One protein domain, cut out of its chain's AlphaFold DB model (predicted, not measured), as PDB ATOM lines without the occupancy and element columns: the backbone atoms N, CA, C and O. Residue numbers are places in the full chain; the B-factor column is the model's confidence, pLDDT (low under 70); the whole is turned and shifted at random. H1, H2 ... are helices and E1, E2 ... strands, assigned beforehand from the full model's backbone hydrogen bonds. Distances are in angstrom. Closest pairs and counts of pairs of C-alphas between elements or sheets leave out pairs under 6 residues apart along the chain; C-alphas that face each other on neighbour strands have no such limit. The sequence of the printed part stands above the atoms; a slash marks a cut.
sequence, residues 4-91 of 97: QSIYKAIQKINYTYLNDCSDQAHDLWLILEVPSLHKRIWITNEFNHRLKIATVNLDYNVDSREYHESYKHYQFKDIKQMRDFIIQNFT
ATOM      1  N   GLN A   4      22.875 -39.027  10.542       85.38
ATOM      2  CA  GLN A   4      24.223 -39.594  10.707       85.38
ATOM      3  C   GLN A   4      24.669 -39.686  12.181       85.38
ATOM      4  O   GLN A   4      25.389 -40.605  12.563       85.38
ATOM      5  N   SER A   5      24.235 -38.746  13.024       87.38
ATOM      6  CA  SER A   5      24.515 -38.746  14.462       87.38
ATOM      7  C   SER A   5      23.821 -39.883  15.223       87.38
ATOM      8  O   SER A   5      24.399 -40.387  16.183       87.38
ATOM      9  N   ILE A   6      22.627 -40.303  14.792       89.12
ATOM     10  CA  ILE A   6      21.886 -41.441  15.356       89.12
ATOM     11  C   ILE A   6      22.585 -42.746  14.984       89.12
ATOM     12  O   ILE A   6      22.896 -43.532  15.872       89.12
ATOM     13  N   TYR A   7      22.943 -42.928  13.709       88.50
ATOM     14  CA  TYR A   7      23.699 -44.104  13.261       88.50
ATOM     15  C   TYR A   7      25.029 -44.256  14.011       88.50
ATOM     16  O   TYR A   7      25.355 -45.344  14.479       88.50
ATOM     17  N   LYS A   8      25.768 -43.157  14.220       88.94
ATOM     18  CA  LYS A   8      26.998 -43.170  15.033       88.94
ATOM     19  C   LYS A   8      26.756 -43.548  16.497       88.94
ATOM     20  O   LYS A   8      27.639 -44.129  17.114       88.94
ATOM     21  N   ALA A   9      25.611 -43.176  17.074       89.31
ATOM     22  CA  ALA A   9      25.260 -43.569  18.438       89.31
ATOM     23  C   ALA A   9      24.900 -45.058  18.508       89.31
ATOM     24  O   ALA A   9      25.360 -45.751  19.408       89.31
ATOM     25  N   ILE A  10      24.154 -45.555  17.521       89.25
ATOM     26  CA  ILE A  10      23.776 -46.966  17.395       89.25
ATOM     27  C   ILE A  10      24.995 -47.870  17.239       89.25
ATOM     28  O   ILE A  10      25.059 -48.906  17.884       89.25
ATOM     29  N   GLN A  11      25.994 -47.465  16.452       87.69
ATOM     30  CA  GLN A  11      27.246 -48.219  16.297       87.69
ATOM     31  C   GLN A  11      28.018 -48.427  17.610       87.69
ATOM     32  O   GLN A  11      28.907 -49.268  17.658       87.69
ATOM     33  N   LYS A  12      27.708 -47.661  18.664       88.44
ATOM     34  CA  LYS A  12      28.294 -47.828  20.002       88.44
ATOM     35  C   LYS A  12      27.480 -48.755  20.907       88.44
ATOM     36  O   LYS A  12      27.888 -49.006  22.034       88.44
ATOM     37  N   ILE A  13      26.306 -49.188  20.461       88.44
ATOM     38  CA  ILE A  13      25.467 -50.142  21.177       88.44
ATOM     39  C   ILE A  13      25.929 -51.539  20.781       88.44
ATOM     40  O   ILE A  13      26.124 -51.820  19.600       88.44
ATOM     41  N   ASN A  14      26.051 -52.424  21.762       87.94
ATOM     42  CA  ASN A  14      26.315 -53.834  21.523       87.94
ATOM     43  C   ASN A  14      25.007 -54.560  21.153       87.94
ATOM     44  O   ASN A  14      24.370 -55.193  21.995       87.94
ATOM     45  N   TYR A  15      24.553 -54.376  19.912       88.31
ATOM     46  CA  TYR A  15      23.374 -55.053  19.370       88.31
ATOM     47  C   TYR A  15      23.770 -56.344  18.643       88.31
ATOM     48  O   TYR A  15      24.807 -56.405  17.985       88.31
ATOM     49  N   THR A  16      22.924 -57.370  18.717       88.94
ATOM     50  CA  THR A  16      23.106 -58.625  17.958       88.94
ATOM     51  C   THR A  16      22.376 -58.615  16.626       88.94
ATOM     52  O   THR A  16      22.736 -59.352  15.713       88.94
ATOM     53  N   TYR A  17      21.354 -57.772  16.508       88.81
ATOM     54  CA  TYR A  17      20.557 -57.629  15.303       88.81
ATOM     55  C   TYR A  17      20.261 -56.154  15.055       88.81
ATOM     56  O   TYR A  17      19.887 -55.431  15.980       88.81
ATOM     57  N   LEU A  18      20.435 -55.725  13.806       90.62
ATOM     58  CA  LEU A  18      20.046 -54.411  13.307       90.62
ATOM     59  C   LEU A  18      19.335 -54.609  11.973       90.62
ATOM     60  O   LEU A  18      19.936 -55.094  11.018       90.62
ATOM     61  N   ASN A  19      18.072 -54.202  11.913       90.19
ATOM     62  CA  ASN A  19      17.310 -54.120  10.678       90.19
ATOM     63  C   ASN A  19      17.046 -52.658  10.343       90.19
ATOM     64  O   ASN A  19      16.475 -51.932  11.164       90.19
ATOM     65  N   ASP A  20      17.453 -52.242   9.151       87.38
ATOM     66  CA  ASP A  20      17.152 -50.922   8.612       87.38
ATOM     67  C   ASP A  20      15.999 -51.052   7.619       87.38
ATOM     68  O   ASP A  20      16.152 -51.585   6.523       87.38
ATOM     69  N   CYS A  21      14.821 -50.608   8.047       83.88
ATOM     70  CA  CYS A  21      13.600 -50.590   7.249       83.88
ATOM     71  C   CYS A  21      13.283 -49.178   6.742       83.88
ATOM     72  O   CYS A  21      12.125 -48.874   6.458       83.88
ATOM     73  N   SER A  22      14.280 -48.289   6.690       78.94
ATOM     74  CA  SER A  22      14.091 -46.944   6.152       78.94
ATOM     75  C   SER A  22      13.778 -47.042   4.652       78.94
ATOM     76  O   SER A  22      14.591 -47.532   3.871       78.94
ATOM     77  N   ASP A  23      12.594 -46.583   4.253       72.06
ATOM     78  CA  ASP A  23      12.103 -46.574   2.866       72.06
ATOM     79  C   ASP A  23      11.593 -45.164   2.507       72.06
ATOM     80  O   ASP A  23      11.589 -44.266   3.349       72.06
ATOM     81  N   GLN A  24      11.128 -44.935   1.276       59.59
ATOM     82  CA  GLN A  24      10.605 -43.647   0.801       59.59
ATOM     83  C   GLN A  24       9.486 -43.066   1.688       59.59
ATOM     84  O   GLN A  24       9.324 -41.848   1.748       59.59
ATOM     85  N   ALA A  25       8.732 -43.914   2.396       60.59
ATOM     86  CA  ALA A  25       7.698 -43.505   3.352       60.59
ATOM     87  C   ALA A  25       8.239 -43.198   4.766       60.59
ATOM     88  O   ALA A  25       7.583 -42.507   5.545       60.59
ATOM     89  N   HIS A  26       9.428 -43.689   5.121       61.62
ATOM     90  CA  HIS A  26       9.987 -43.591   6.467       61.62
ATOM     91  C   HIS A  26      11.453 -43.163   6.426       61.62
ATOM     92  O   HIS A  26      12.357 -43.976   6.275       61.62
ATOM     93  N   ASP A  27      11.675 -41.871   6.673       77.06
ATOM     94  CA  ASP A  27      12.993 -41.224   6.764       77.06
ATOM     95  C   ASP A  27      13.965 -41.920   7.752       77.06
ATOM     96  O   ASP A  27      15.182 -41.770   7.638       77.06
ATOM     97  N   LEU A  28      13.431 -42.610   8.770       85.62
ATOM     98  CA  LEU A  28      14.186 -43.390   9.752       85.62
ATOM     99  C   LEU A  28      13.299 -44.510  10.308       85.62
ATOM    100  O   LEU A  28      12.284 -44.219  10.946       85.62
ATOM    101  N   TRP A  29      13.700 -45.765  10.119       90.19
ATOM    102  CA  TRP A  29      13.099 -46.915  10.795       90.19
ATOM    103  C   TRP A  29      14.158 -47.978  11.059       90.19
ATOM    104  O   TRP A  29      14.485 -48.782  10.195       90.19
ATOM    105  N   LEU A  30      14.663 -48.015  12.288       91.50
ATOM    106  CA  LEU A  30      15.662 -48.990  12.713       91.50
ATOM    107  C   LEU A  30      15.085 -49.885  13.801       91.50
ATOM    108  O   LEU A  30      14.412 -49.405  14.715       91.50
ATOM    109  N   ILE A  31      15.369 -51.178  13.712       93.25
ATOM    110  CA  ILE A  31      15.014 -52.174  14.722       93.25
ATOM    111  C   ILE A  31      16.305 -52.797  15.221       93.25
ATOM    112  O   ILE A  31      17.086 -53.310  14.426       93.25
ATOM    113  N   LEU A  32      16.522 -52.749  16.528       93.81
ATOM    114  CA  LEU A  32      17.707 -53.282  17.179       93.81
ATOM    115  C   LEU A  32      17.312 -54.302  18.227       93.81
ATOM    116  O   LEU A  32      16.359 -54.086  18.973       93.81
ATOM    117  N   GLU A  33      18.087 -55.367  18.343       93.94
ATOM    118  CA  GLU A  33      18.037 -56.257  19.497       93.94
ATOM    119  C   GLU A  33      19.321 -56.101  20.284       93.94
ATOM    120  O   GLU A  33      20.417 -56.236  19.740       93.94
ATOM    121  N   VAL A  34      19.173 -55.783  21.566       92.25
ATOM    122  CA  VAL A  34      20.274 -55.503  22.484       92.25
ATOM    123  C   VAL A  34      20.161 -56.485  23.652       92.25
ATOM    124  O   VAL A  34      19.556 -56.150  24.677       92.25
ATOM    125  N   PRO A  35      20.692 -57.717  23.510       89.00
ATOM    126  CA  PRO A  35      20.548 -58.760  24.525       89.00
ATOM    127  C   PRO A  35      21.165 -58.386  25.869       89.00
ATOM    128  O   PRO A  35      20.608 -58.739  26.899       89.00
ATOM    129  N   SER A  36      22.247 -57.599  25.880       89.00
ATOM    130  CA  SER A  36      22.858 -57.093  27.122       89.00
ATOM    131  C   SER A  36      21.907 -56.236  27.966       89.00
ATOM    132  O   SER A  36      22.107 -56.086  29.167       89.00
ATOM    133  N   LEU A  37      20.859 -55.684  27.348       89.75
ATOM    134  CA  LEU A  37      19.815 -54.907  28.010       89.75
ATOM    135  C   LEU A  37      18.474 -55.642  28.065       89.75
ATOM    136  O   LEU A  37      17.501 -55.040  28.523       89.75
ATOM    137  N   HIS A  38      18.411 -56.881  27.565       92.56
ATOM    138  CA  HIS A  38      17.183 -57.659  27.383       92.56
ATOM    139  C   HIS A  38      16.094 -56.867  26.642       92.56
ATOM    140  O   HIS A  38      14.914 -56.912  26.983       92.56
ATOM    141  N   LYS A  39      16.483 -56.069  25.636       93.62
ATOM    142  CA  LYS A  39      15.568 -55.137  24.959       93.62
ATOM    143  C   LYS A  39      15.625 -55.220  23.449       93.62
ATOM    144  O   LYS A  39      16.702 -55.174  22.857       93.62
ATOM    145  N   ARG A  40      14.447 -55.200  22.829       94.50
ATOM    146  CA  ARG A  40      14.283 -54.848  21.416       94.50
ATOM    147  C   ARG A  40      13.859 -53.392  21.340       94.50
ATOM    148  O   ARG A  40      13.000 -52.951  22.102       94.50
ATOM    149  N   ILE A  41      14.514 -52.643  20.465       95.06
ATOM    150  CA  ILE A  41      14.433 -51.191  20.366       95.06
ATOM    151  C   ILE A  41      14.028 -50.834  18.940       95.06
ATOM    152  O   ILE A  41      14.689 -51.230  17.988       95.06
ATOM    153  N   TRP A  42      12.975 -50.043  18.791       94.31
ATOM    154  CA  TRP A  42      12.596 -49.424  17.528       94.31
ATOM    155  C   TRP A  42      12.932 -47.946  17.589       94.31
ATOM    156  O   TRP A  42      12.535 -47.269  18.530       94.31
ATOM    157  N   ILE A  43      13.642 -47.446  16.589       93.06
ATOM    158  CA  ILE A  43      14.038 -46.048  16.435       93.06
ATOM    159  C   ILE A  43      13.377 -45.569  15.150       93.06
ATOM    160  O   ILE A  43      13.787 -45.961  14.059       93.06
ATOM    161  N   THR A  44      12.341 -44.747  15.275       91.75
ATOM    162  CA  THR A  44      11.516 -44.349  14.133       91.75
ATOM    163  C   THR A  44      11.376 -42.837  14.015       91.75
ATOM    164  O   THR A  44      11.439 -42.088  14.995       91.75
ATOM    165  N   ASN A  45      11.182 -42.380  12.782       88.19
ATOM    166  CA  ASN A  45      10.687 -41.052  12.460       88.19
ATOM    167  C   ASN A  45       9.391 -41.201  11.654       88.19
ATOM    168  O   ASN A  45       9.425 -41.482  10.457       88.19
ATOM    169  N   GLU A  46       8.250 -41.031  12.317       77.56
ATOM    170  CA  GLU A  46       6.937 -41.121  11.668       77.56
ATOM    171  C   GLU A  46       6.580 -39.820  10.925       77.56
ATOM    172  O   GLU A  46       7.056 -38.733  11.284       77.56
ATOM    173  N   PHE A  47       5.705 -39.924   9.912       63.84
ATOM    174  CA  PHE A  47       5.109 -38.784   9.199       63.84
ATOM    175  C   PHE A  47       4.660 -37.698  10.200       63.84
ATOM    176  O   PHE A  47       4.005 -37.996  11.198       63.84
ATOM    177  N   ASN A  48       5.035 -36.438   9.930       62.94
ATOM    178  CA  ASN A  48       5.041 -35.276  10.849       62.94
ATOM    179  C   ASN A  48       6.280 -35.124  11.758       62.94
ATOM    180  O   ASN A  48       6.203 -34.444  12.783       62.94
ATOM    181  N   HIS A  49       7.425 -35.709  11.390       67.81
ATOM    182  CA  HIS A  49       8.717 -35.527  12.077       67.81
ATOM    183  C   HIS A  49       8.713 -35.942  13.556       67.81
ATOM    184  O   HIS A  49       9.420 -35.365  14.387       67.81
ATOM    185  N   ARG A  50       7.893 -36.938  13.905       82.69
ATOM    186  CA  ARG A  50       7.816 -37.438  15.277       82.69
ATOM    187  C   ARG A  50       8.895 -38.488  15.481       82.69
ATOM    188  O   ARG A  50       8.730 -39.645  15.105       82.69
ATOM    189  N   LEU A  51       9.984 -38.062  16.109       90.75
ATOM    190  CA  LEU A  51      11.064 -38.940  16.537       90.75
ATOM    191  C   LEU A  51      10.595 -39.764  17.730       90.75
ATOM    192  O   LEU A  51      10.222 -39.207  18.768       90.75
ATOM    193  N   LYS A  52      10.611 -41.084  17.582       93.44
ATOM    194  CA  LYS A  52      10.141 -42.011  18.603       93.44
ATOM    195  C   LYS A  52      11.128 -43.141  18.819       93.44
ATOM    196  O   LYS A  52      11.766 -43.623  17.887       93.44
ATOM    197  N   ILE A  53      11.221 -43.567  20.072       94.75
ATOM    198  CA  ILE A  53      11.855 -44.822  20.444       94.75
ATOM    199  C   ILE A  53      10.816 -45.674  21.149       94.75
ATOM    200  O   ILE A  53      10.200 -45.218  22.109       94.75
ATOM    201  N   ALA A  54      10.627 -46.902  20.691       94.88
ATOM    202  CA  ALA A  54       9.901 -47.914  21.441       94.88
ATOM    203  C   ALA A  54      10.885 -48.967  21.945       94.88
ATOM    204  O   ALA A  54      11.839 -49.303  21.250       94.88
ATOM    205  N   THR A  55      10.660 -49.486  23.145       95.69
ATOM    206  CA  THR A  55      11.411 -50.621  23.681       95.69
ATOM    207  C   THR A  55      10.457 -51.666  24.217       95.69
ATOM    208  O   THR A  55       9.456 -51.297  24.822       95.69
ATOM    209  N   VAL A  56      10.811 -52.934  24.087       95.81
ATOM    210  CA  VAL A  56      10.097 -54.060  24.701       95.81
ATOM    211  C   VAL A  56      11.107 -55.007  25.340       95.81
ATOM    212  O   VAL A  56      12.268 -55.024  24.919       95.81
ATOM    213  N   ASN A  57      10.683 -55.779  26.340       93.31
ATOM    214  CA  ASN A  57      11.523 -56.824  26.915       93.31
ATOM    215  C   ASN A  57      11.622 -58.023  25.953       93.31
ATOM    216  O   ASN A  57      10.602 -58.561  25.530       93.31
ATOM    217  N   LEU A  58      12.851 -58.418  25.608       91.75
ATOM    218  CA  LEU A  58      13.142 -59.557  24.730       91.75
ATOM    219  C   LEU A  58      12.974 -60.918  25.411       91.75
ATOM    220  O   LEU A  58      12.889 -61.921  24.710       91.75
ATOM    221  N   ASP A  59      12.919 -60.966  26.742       92.12
ATOM    222  CA  ASP A  59      12.805 -62.228  27.482       92.12
ATOM    223  C   ASP A  59      11.395 -62.831  27.423       92.12
ATOM    224  O   ASP A  59      11.207 -64.017  27.703       92.12
ATOM    225  N   TYR A  60      10.387 -62.025  27.079       91.25
ATOM    226  CA  TYR A  60       9.004 -62.480  26.979       91.25
ATOM    227  C   TYR A  60       8.686 -63.020  25.584       91.25
ATOM    228  O   TYR A  60       9.199 -62.542  24.571       91.25
ATOM    229  N   ASN A  61       7.789 -64.005  25.532       88.94
ATOM    230  CA  ASN A  61       7.261 -64.514  24.271       88.94
ATOM    231  C   ASN A  61       6.453 -63.408  23.568       88.94
ATOM    232  O   ASN A  61       5.627 -62.758  24.199       88.94
ATOM    233  N   VAL A  62       6.678 -63.216  22.268       87.94
ATOM    234  CA  VAL A  62       6.056 -62.156  21.457       87.94
ATOM    235  C   VAL A  62       4.527 -62.182  21.453       87.94
ATOM    236  O   VAL A  62       3.921 -61.126  21.298       87.94
ATOM    237  N   ASP A  63       3.920 -63.356  21.648       91.62
ATOM    238  CA  ASP A  63       2.464 -63.539  21.701       91.62
ATOM    239  C   ASP A  63       1.900 -63.389  23.127       91.62
ATOM    240  O   ASP A  63       0.698 -63.539  23.358       91.62
ATOM    241  N   SER A  64       2.764 -63.138  24.117       92.19
ATOM    242  CA  SER A  64       2.377 -63.040  25.520       92.19
ATOM    243  C   SER A  64       1.904 -61.635  25.881       92.19
ATOM    244  O   SER A  64       2.361 -60.612  25.361       92.19
ATOM    245  N   ARG A  65       0.988 -61.574  26.846       93.19
ATOM    246  CA  ARG A  65       0.489 -60.305  27.375       93.19
ATOM    247  C   ARG A  65       1.612 -59.486  28.014       93.19
ATOM    248  O   ARG A  65       1.660 -58.276  27.825       93.19
ATOM    249  N   GLU A  66       2.524 -60.139  28.723       93.19
ATOM    250  CA  GLU A  66       3.674 -59.529  29.394       93.19
ATOM    251  C   GLU A  66       4.610 -58.842  28.397       93.19
ATOM    252  O   GLU A  66       5.107 -57.747  28.673       93.19
ATOM    253  N   TYR A  67       4.811 -59.436  27.217       92.44
ATOM    254  CA  TYR A  67       5.556 -58.794  26.139       92.44
ATOM    255  C   TYR A  67       4.887 -57.477  25.739       92.44
ATOM    256  O   TYR A  67       5.530 -56.426  25.785       92.44
ATOM    257  N   HIS A  68       3.583 -57.502  25.454       90.19
ATOM    258  CA  HIS A  68       2.824 -56.304  25.090       90.19
ATOM    259  C   HIS A  68       2.775 -55.247  26.205       90.19
ATOM    260  O   HIS A  68       2.879 -54.055  25.926       90.19
ATOM    261  N   GLU A  69       2.679 -55.654  27.469       93.38
ATOM    262  CA  GLU A  69       2.681 -54.740  28.619       93.38
ATOM    263  C   GLU A  69       4.072 -54.165  28.927       93.38
ATOM    264  O   GLU A  69       4.184 -53.096  29.526       93.38
ATOM    265  N   SER A  70       5.146 -54.826  28.486       93.88
ATOM    266  CA  SER A  70       6.517 -54.338  28.673       93.88
ATOM    267  C   SER A  70       6.915 -53.215  27.709       93.88
ATOM    268  O   SER A  70       8.002 -52.641  27.855       93.88
ATOM    269  N   TYR A  71       6.051 -52.876  26.744       95.12
ATOM    270  CA  TYR A  71       6.300 -51.787  25.810       95.12
ATOM    271  C   TYR A  71       6.457 -50.454  26.540       95.12
ATOM    272  O   TYR A  71       5.622 -50.024  27.336       95.12
ATOM    273  N   LYS A  72       7.534 -49.747  26.209       94.94
ATOM    274  CA  LYS A  72       7.758 -48.360  26.611       94.94
ATOM    275  C   LYS A  72       7.972 -47.518  25.373       94.94
ATOM    276  O   LYS A  72       8.746 -47.890  24.496       94.94
ATOM    277  N   HIS A  73       7.303 -46.375  25.328       94.25
ATOM    278  CA  HIS A  73       7.382 -45.436  24.220       94.25
ATOM    279  C   HIS A  73       7.962 -44.115  24.705       94.25
ATOM    280  O   HIS A  73       7.551 -43.572  25.729       94.25
ATOM    281  N   TYR A  74       8.897 -43.586  23.932       94.44
ATOM    282  CA  TYR A  74       9.576 -42.329  24.180       94.44
ATOM    283  C   TYR A  74       9.445 -41.467  22.934       94.44
ATOM    284  O   TYR A  74       9.673 -41.942  21.821       94.44
ATOM    285  N   GLN A  75       9.075 -40.204  23.111       93.25
ATOM    286  CA  GLN A  75       8.945 -39.248  22.020       93.25
ATOM    287  C   GLN A  75       9.903 -38.084  22.242       93.25
ATOM    288  O   GLN A  75      10.025 -37.569  23.353       93.25
ATOM    289  N   PHE A  76      10.556 -37.654  21.168       92.69
ATOM    290  CA  PHE A  76      11.587 -36.627  21.204       92.69
ATOM    291  C   PHE A  76      11.197 -35.456  20.311       92.69
ATOM    292  O   PHE A  76      10.575 -35.631  19.261       92.69
ATOM    293  N   LYS A  77      11.570 -34.247  20.736       88.69
ATOM    294  CA  LYS A  77      11.320 -33.021  19.963       88.69
ATOM    295  C   LYS A  77      12.307 -32.855  18.809       88.69
ATOM    296  O   LYS A  77      11.979 -32.221  17.814       88.69
ATOM    297  N   ASP A  78      13.512 -33.401  18.952       89.75
ATOM    298  CA  ASP A  78      14.596 -33.238  17.990       89.75
ATOM    299  C   ASP A  78      15.592 -34.412  18.026       89.75
ATOM    300  O   ASP A  78      15.615 -35.230  18.953       89.75
ATOM    301  N   ILE A  79      16.418 -34.493  16.977       89.94
ATOM    302  CA  ILE A  79      17.391 -35.577  16.763       89.94
ATOM    303  C   ILE A  79      18.451 -35.592  17.871       89.94
ATOM    304  O   ILE A  79      18.953 -36.657  18.228       89.94
ATOM    305  N   LYS A  80      18.798 -34.430  18.437       91.69
ATOM    306  CA  LYS A  80      19.810 -34.329  19.491       91.69
ATOM    307  C   LYS A  80      19.306 -34.988  20.774       91.69
ATOM    308  O   LYS A  80      20.020 -35.820  21.321       91.69
ATOM    309  N   GLN A  81      18.077 -34.696  21.202       93.31
ATOM    310  CA  GLN A  81      17.466 -35.332  22.376       93.31
ATOM    311  C   GLN A  81      17.366 -36.849  22.214       93.31
ATOM    312  O   GLN A  81      17.719 -37.592  23.126       93.31
ATOM    313  N   MET A  82      16.938 -37.311  21.038       93.12
ATOM    314  CA  MET A  82      16.860 -38.739  20.732       93.12
ATOM    315  C   MET A  82      18.239 -39.411  20.805       93.12
ATOM    316  O   MET A  82      18.394 -40.455  21.435       93.12
ATOM    317  N   ARG A  83      19.261 -38.797  20.198       93.31
ATOM    318  CA  ARG A  83      20.649 -39.277  20.250       93.31
ATOM    319  C   ARG A  83      21.158 -39.361  21.685       93.31
ATOM    320  O   ARG A  83      21.759 -40.364  22.058       93.31
ATOM    321  N   ASP A  84      20.954 -38.307  22.467       93.31
ATOM    322  CA  ASP A  84      21.445 -38.235  23.842       93.31
ATOM    323  C   ASP A  84      20.769 -39.302  24.708       93.31
ATOM    324  O   ASP A  84      21.446 -39.982  25.475       93.31
ATOM    325  N   PHE A  85      19.473 -39.543  24.492       93.56
ATOM    326  CA  PHE A  85      18.755 -40.643  25.126       93.56
ATOM    327  C   PHE A  85      19.344 -42.011  24.763       93.56
ATOM    328  O   PHE A  85      19.568 -42.825  25.658       93.56
ATOM    329  N   ILE A  86      19.639 -42.258  23.480       92.38
ATOM    330  CA  ILE A  86      20.260 -43.512  23.025       92.38
ATOM    331  C   ILE A  86      21.604 -43.735  23.721       92.38
ATOM    332  O   ILE A  86      21.852 -44.812  24.258       92.38
ATOM    333  N   ILE A  87      22.456 -42.710  23.752       91.44
ATOM    334  CA  ILE A  87      23.770 -42.796  24.396       91.44
ATOM    335  C   ILE A  87      23.607 -43.078  25.893       91.44
ATOM    336  O   ILE A  87      24.228 -43.992  26.423       91.44
ATOM    337  N   GLN A  88      22.734 -42.349  26.582       91.44
ATOM    338  CA  GLN A  88      22.579 -42.486  28.029       91.44
ATOM    339  C   GLN A  88      21.973 -43.824  28.470       91.44
ATOM    340  O   GLN A  88      22.309 -44.288  29.559       91.44
ATOM    341  N   ASN A  89      21.081 -44.414  27.666       90.25
ATOM    342  CA  ASN A  89      20.276 -45.569  28.078       90.25
ATOM    343  C   ASN A  89      20.678 -46.889  27.419       90.25
ATOM    344  O   ASN A  89      20.346 -47.940  27.964       90.25
ATOM    345  N   PHE A  90      21.313 -46.848  26.243       89.12
ATOM    346  CA  PHE A  90      21.550 -48.050  25.440       89.12
ATOM    347  C   PHE A  90      23.007 -48.306  25.090       89.12
ATOM    348  O   PHE A  90      23.347 -49.438  24.764       89.12
ATOM    349  N   THR A  91      23.874 -47.294  25.138       84.25
ATOM    350  CA  THR A  91      25.305 -47.578  25.015       84.25
ATOM    351  C   THR A  91      25.793 -48.172  26.322       84.25
ATOM    352  O   THR A  91      25.382 -47.727  27.396       84.25
TER     353      THR A  91
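What this domain is: This is residues 4 to 91 of the 97 residues of an uncharacterized protein of Methanobrevibacter sp (UniProt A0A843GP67). A twisted sheet of five antiparallel strands makes a wall, with the helix H3 lying along one face of it and the short helix H1 side by side with H3. The small helix H2 sits out past the end of E4, at the end of the domain away from residue 4. The 88 printed residues hold three named helices and five named strands, in the order H1 E1 E2 E3 E4 H2 E5 H3; the sheet's order is E1 E2 E3 E4 E5, and the class is mixed, helices and strands. The whole is compact, with a radius of gyration of the C-alphas of 12.7 A and spans of 32 by 26 by 21 A.

Where its parts are: Begin in the sheet with E3, residues 39 to 46: find C-alpha 39 at (15.568, -55.137, 24.959), from which the strand runs 21.2 A to C-alpha 46. E4, residues 50 to 57, returns over 22.9 A. On the other side of E3 look for E2, residues 28 to 34, 18.6 A long, then E1, residues 17 to 20. Beyond E4 comes E5, residues 72 to 76, 13.5 A long. H3, residues 79 to 90, runs 15.8 A to C-alpha 90 at (21.550, -48.050, 25.440). H1 is residues 4 to 10, starting at C-alpha 4 (24.223, -39.594, 10.707), and H2 is residues 65 to 69.

How they stand to each other: E1 to E4 form a meander, each strand the antiparallel neighbour of the one before, in hairpins E1 and E2, E2 and E3, E3 and E4. Look for N 19 and O 31 at 2.8 A between E1 and E2, N 32 and O 41 at 2.8 A between E2 and E3, and N 42 and O 54 at 2.8 A between E3 and E4. The edge strand E5 is antiparallel to E4, with N 74 and O 53 at 2.8 A. H3 on one face of the sheet makes two layers, a helix over a sheet, at a height over the sheet of 9.1 A. It lies over E4 and only just over E5, where 3 of its C-alphas fall, and runs along the strands at 3 degrees to E4 on the local plane. Its closest C-alphas to E4 are those of Met 82 and Leu 51, 7.2 A apart. H1 touches H3, the C-alphas of Ile 6 and Arg 83 being 5.5 A apart, at a shallow tilt of 13 degrees, the same way. H1 only grazes the sheet with residues 6 to 10, and H2 with residues 66 to 69; H2 is apart from H1 and H3. In H1, H2 and H3 every O i to N i+4 pair is within hydrogen-bond range.

The domain as a whole: The C-alphas farthest apart, those of Gln 4 and Arg 65, are 35.6 A apart. The printed part has no cut and no long link. Mean pLDDT of the printed part is 88.5; look for values under 70 at residues 24 to 26 and 47 to 49.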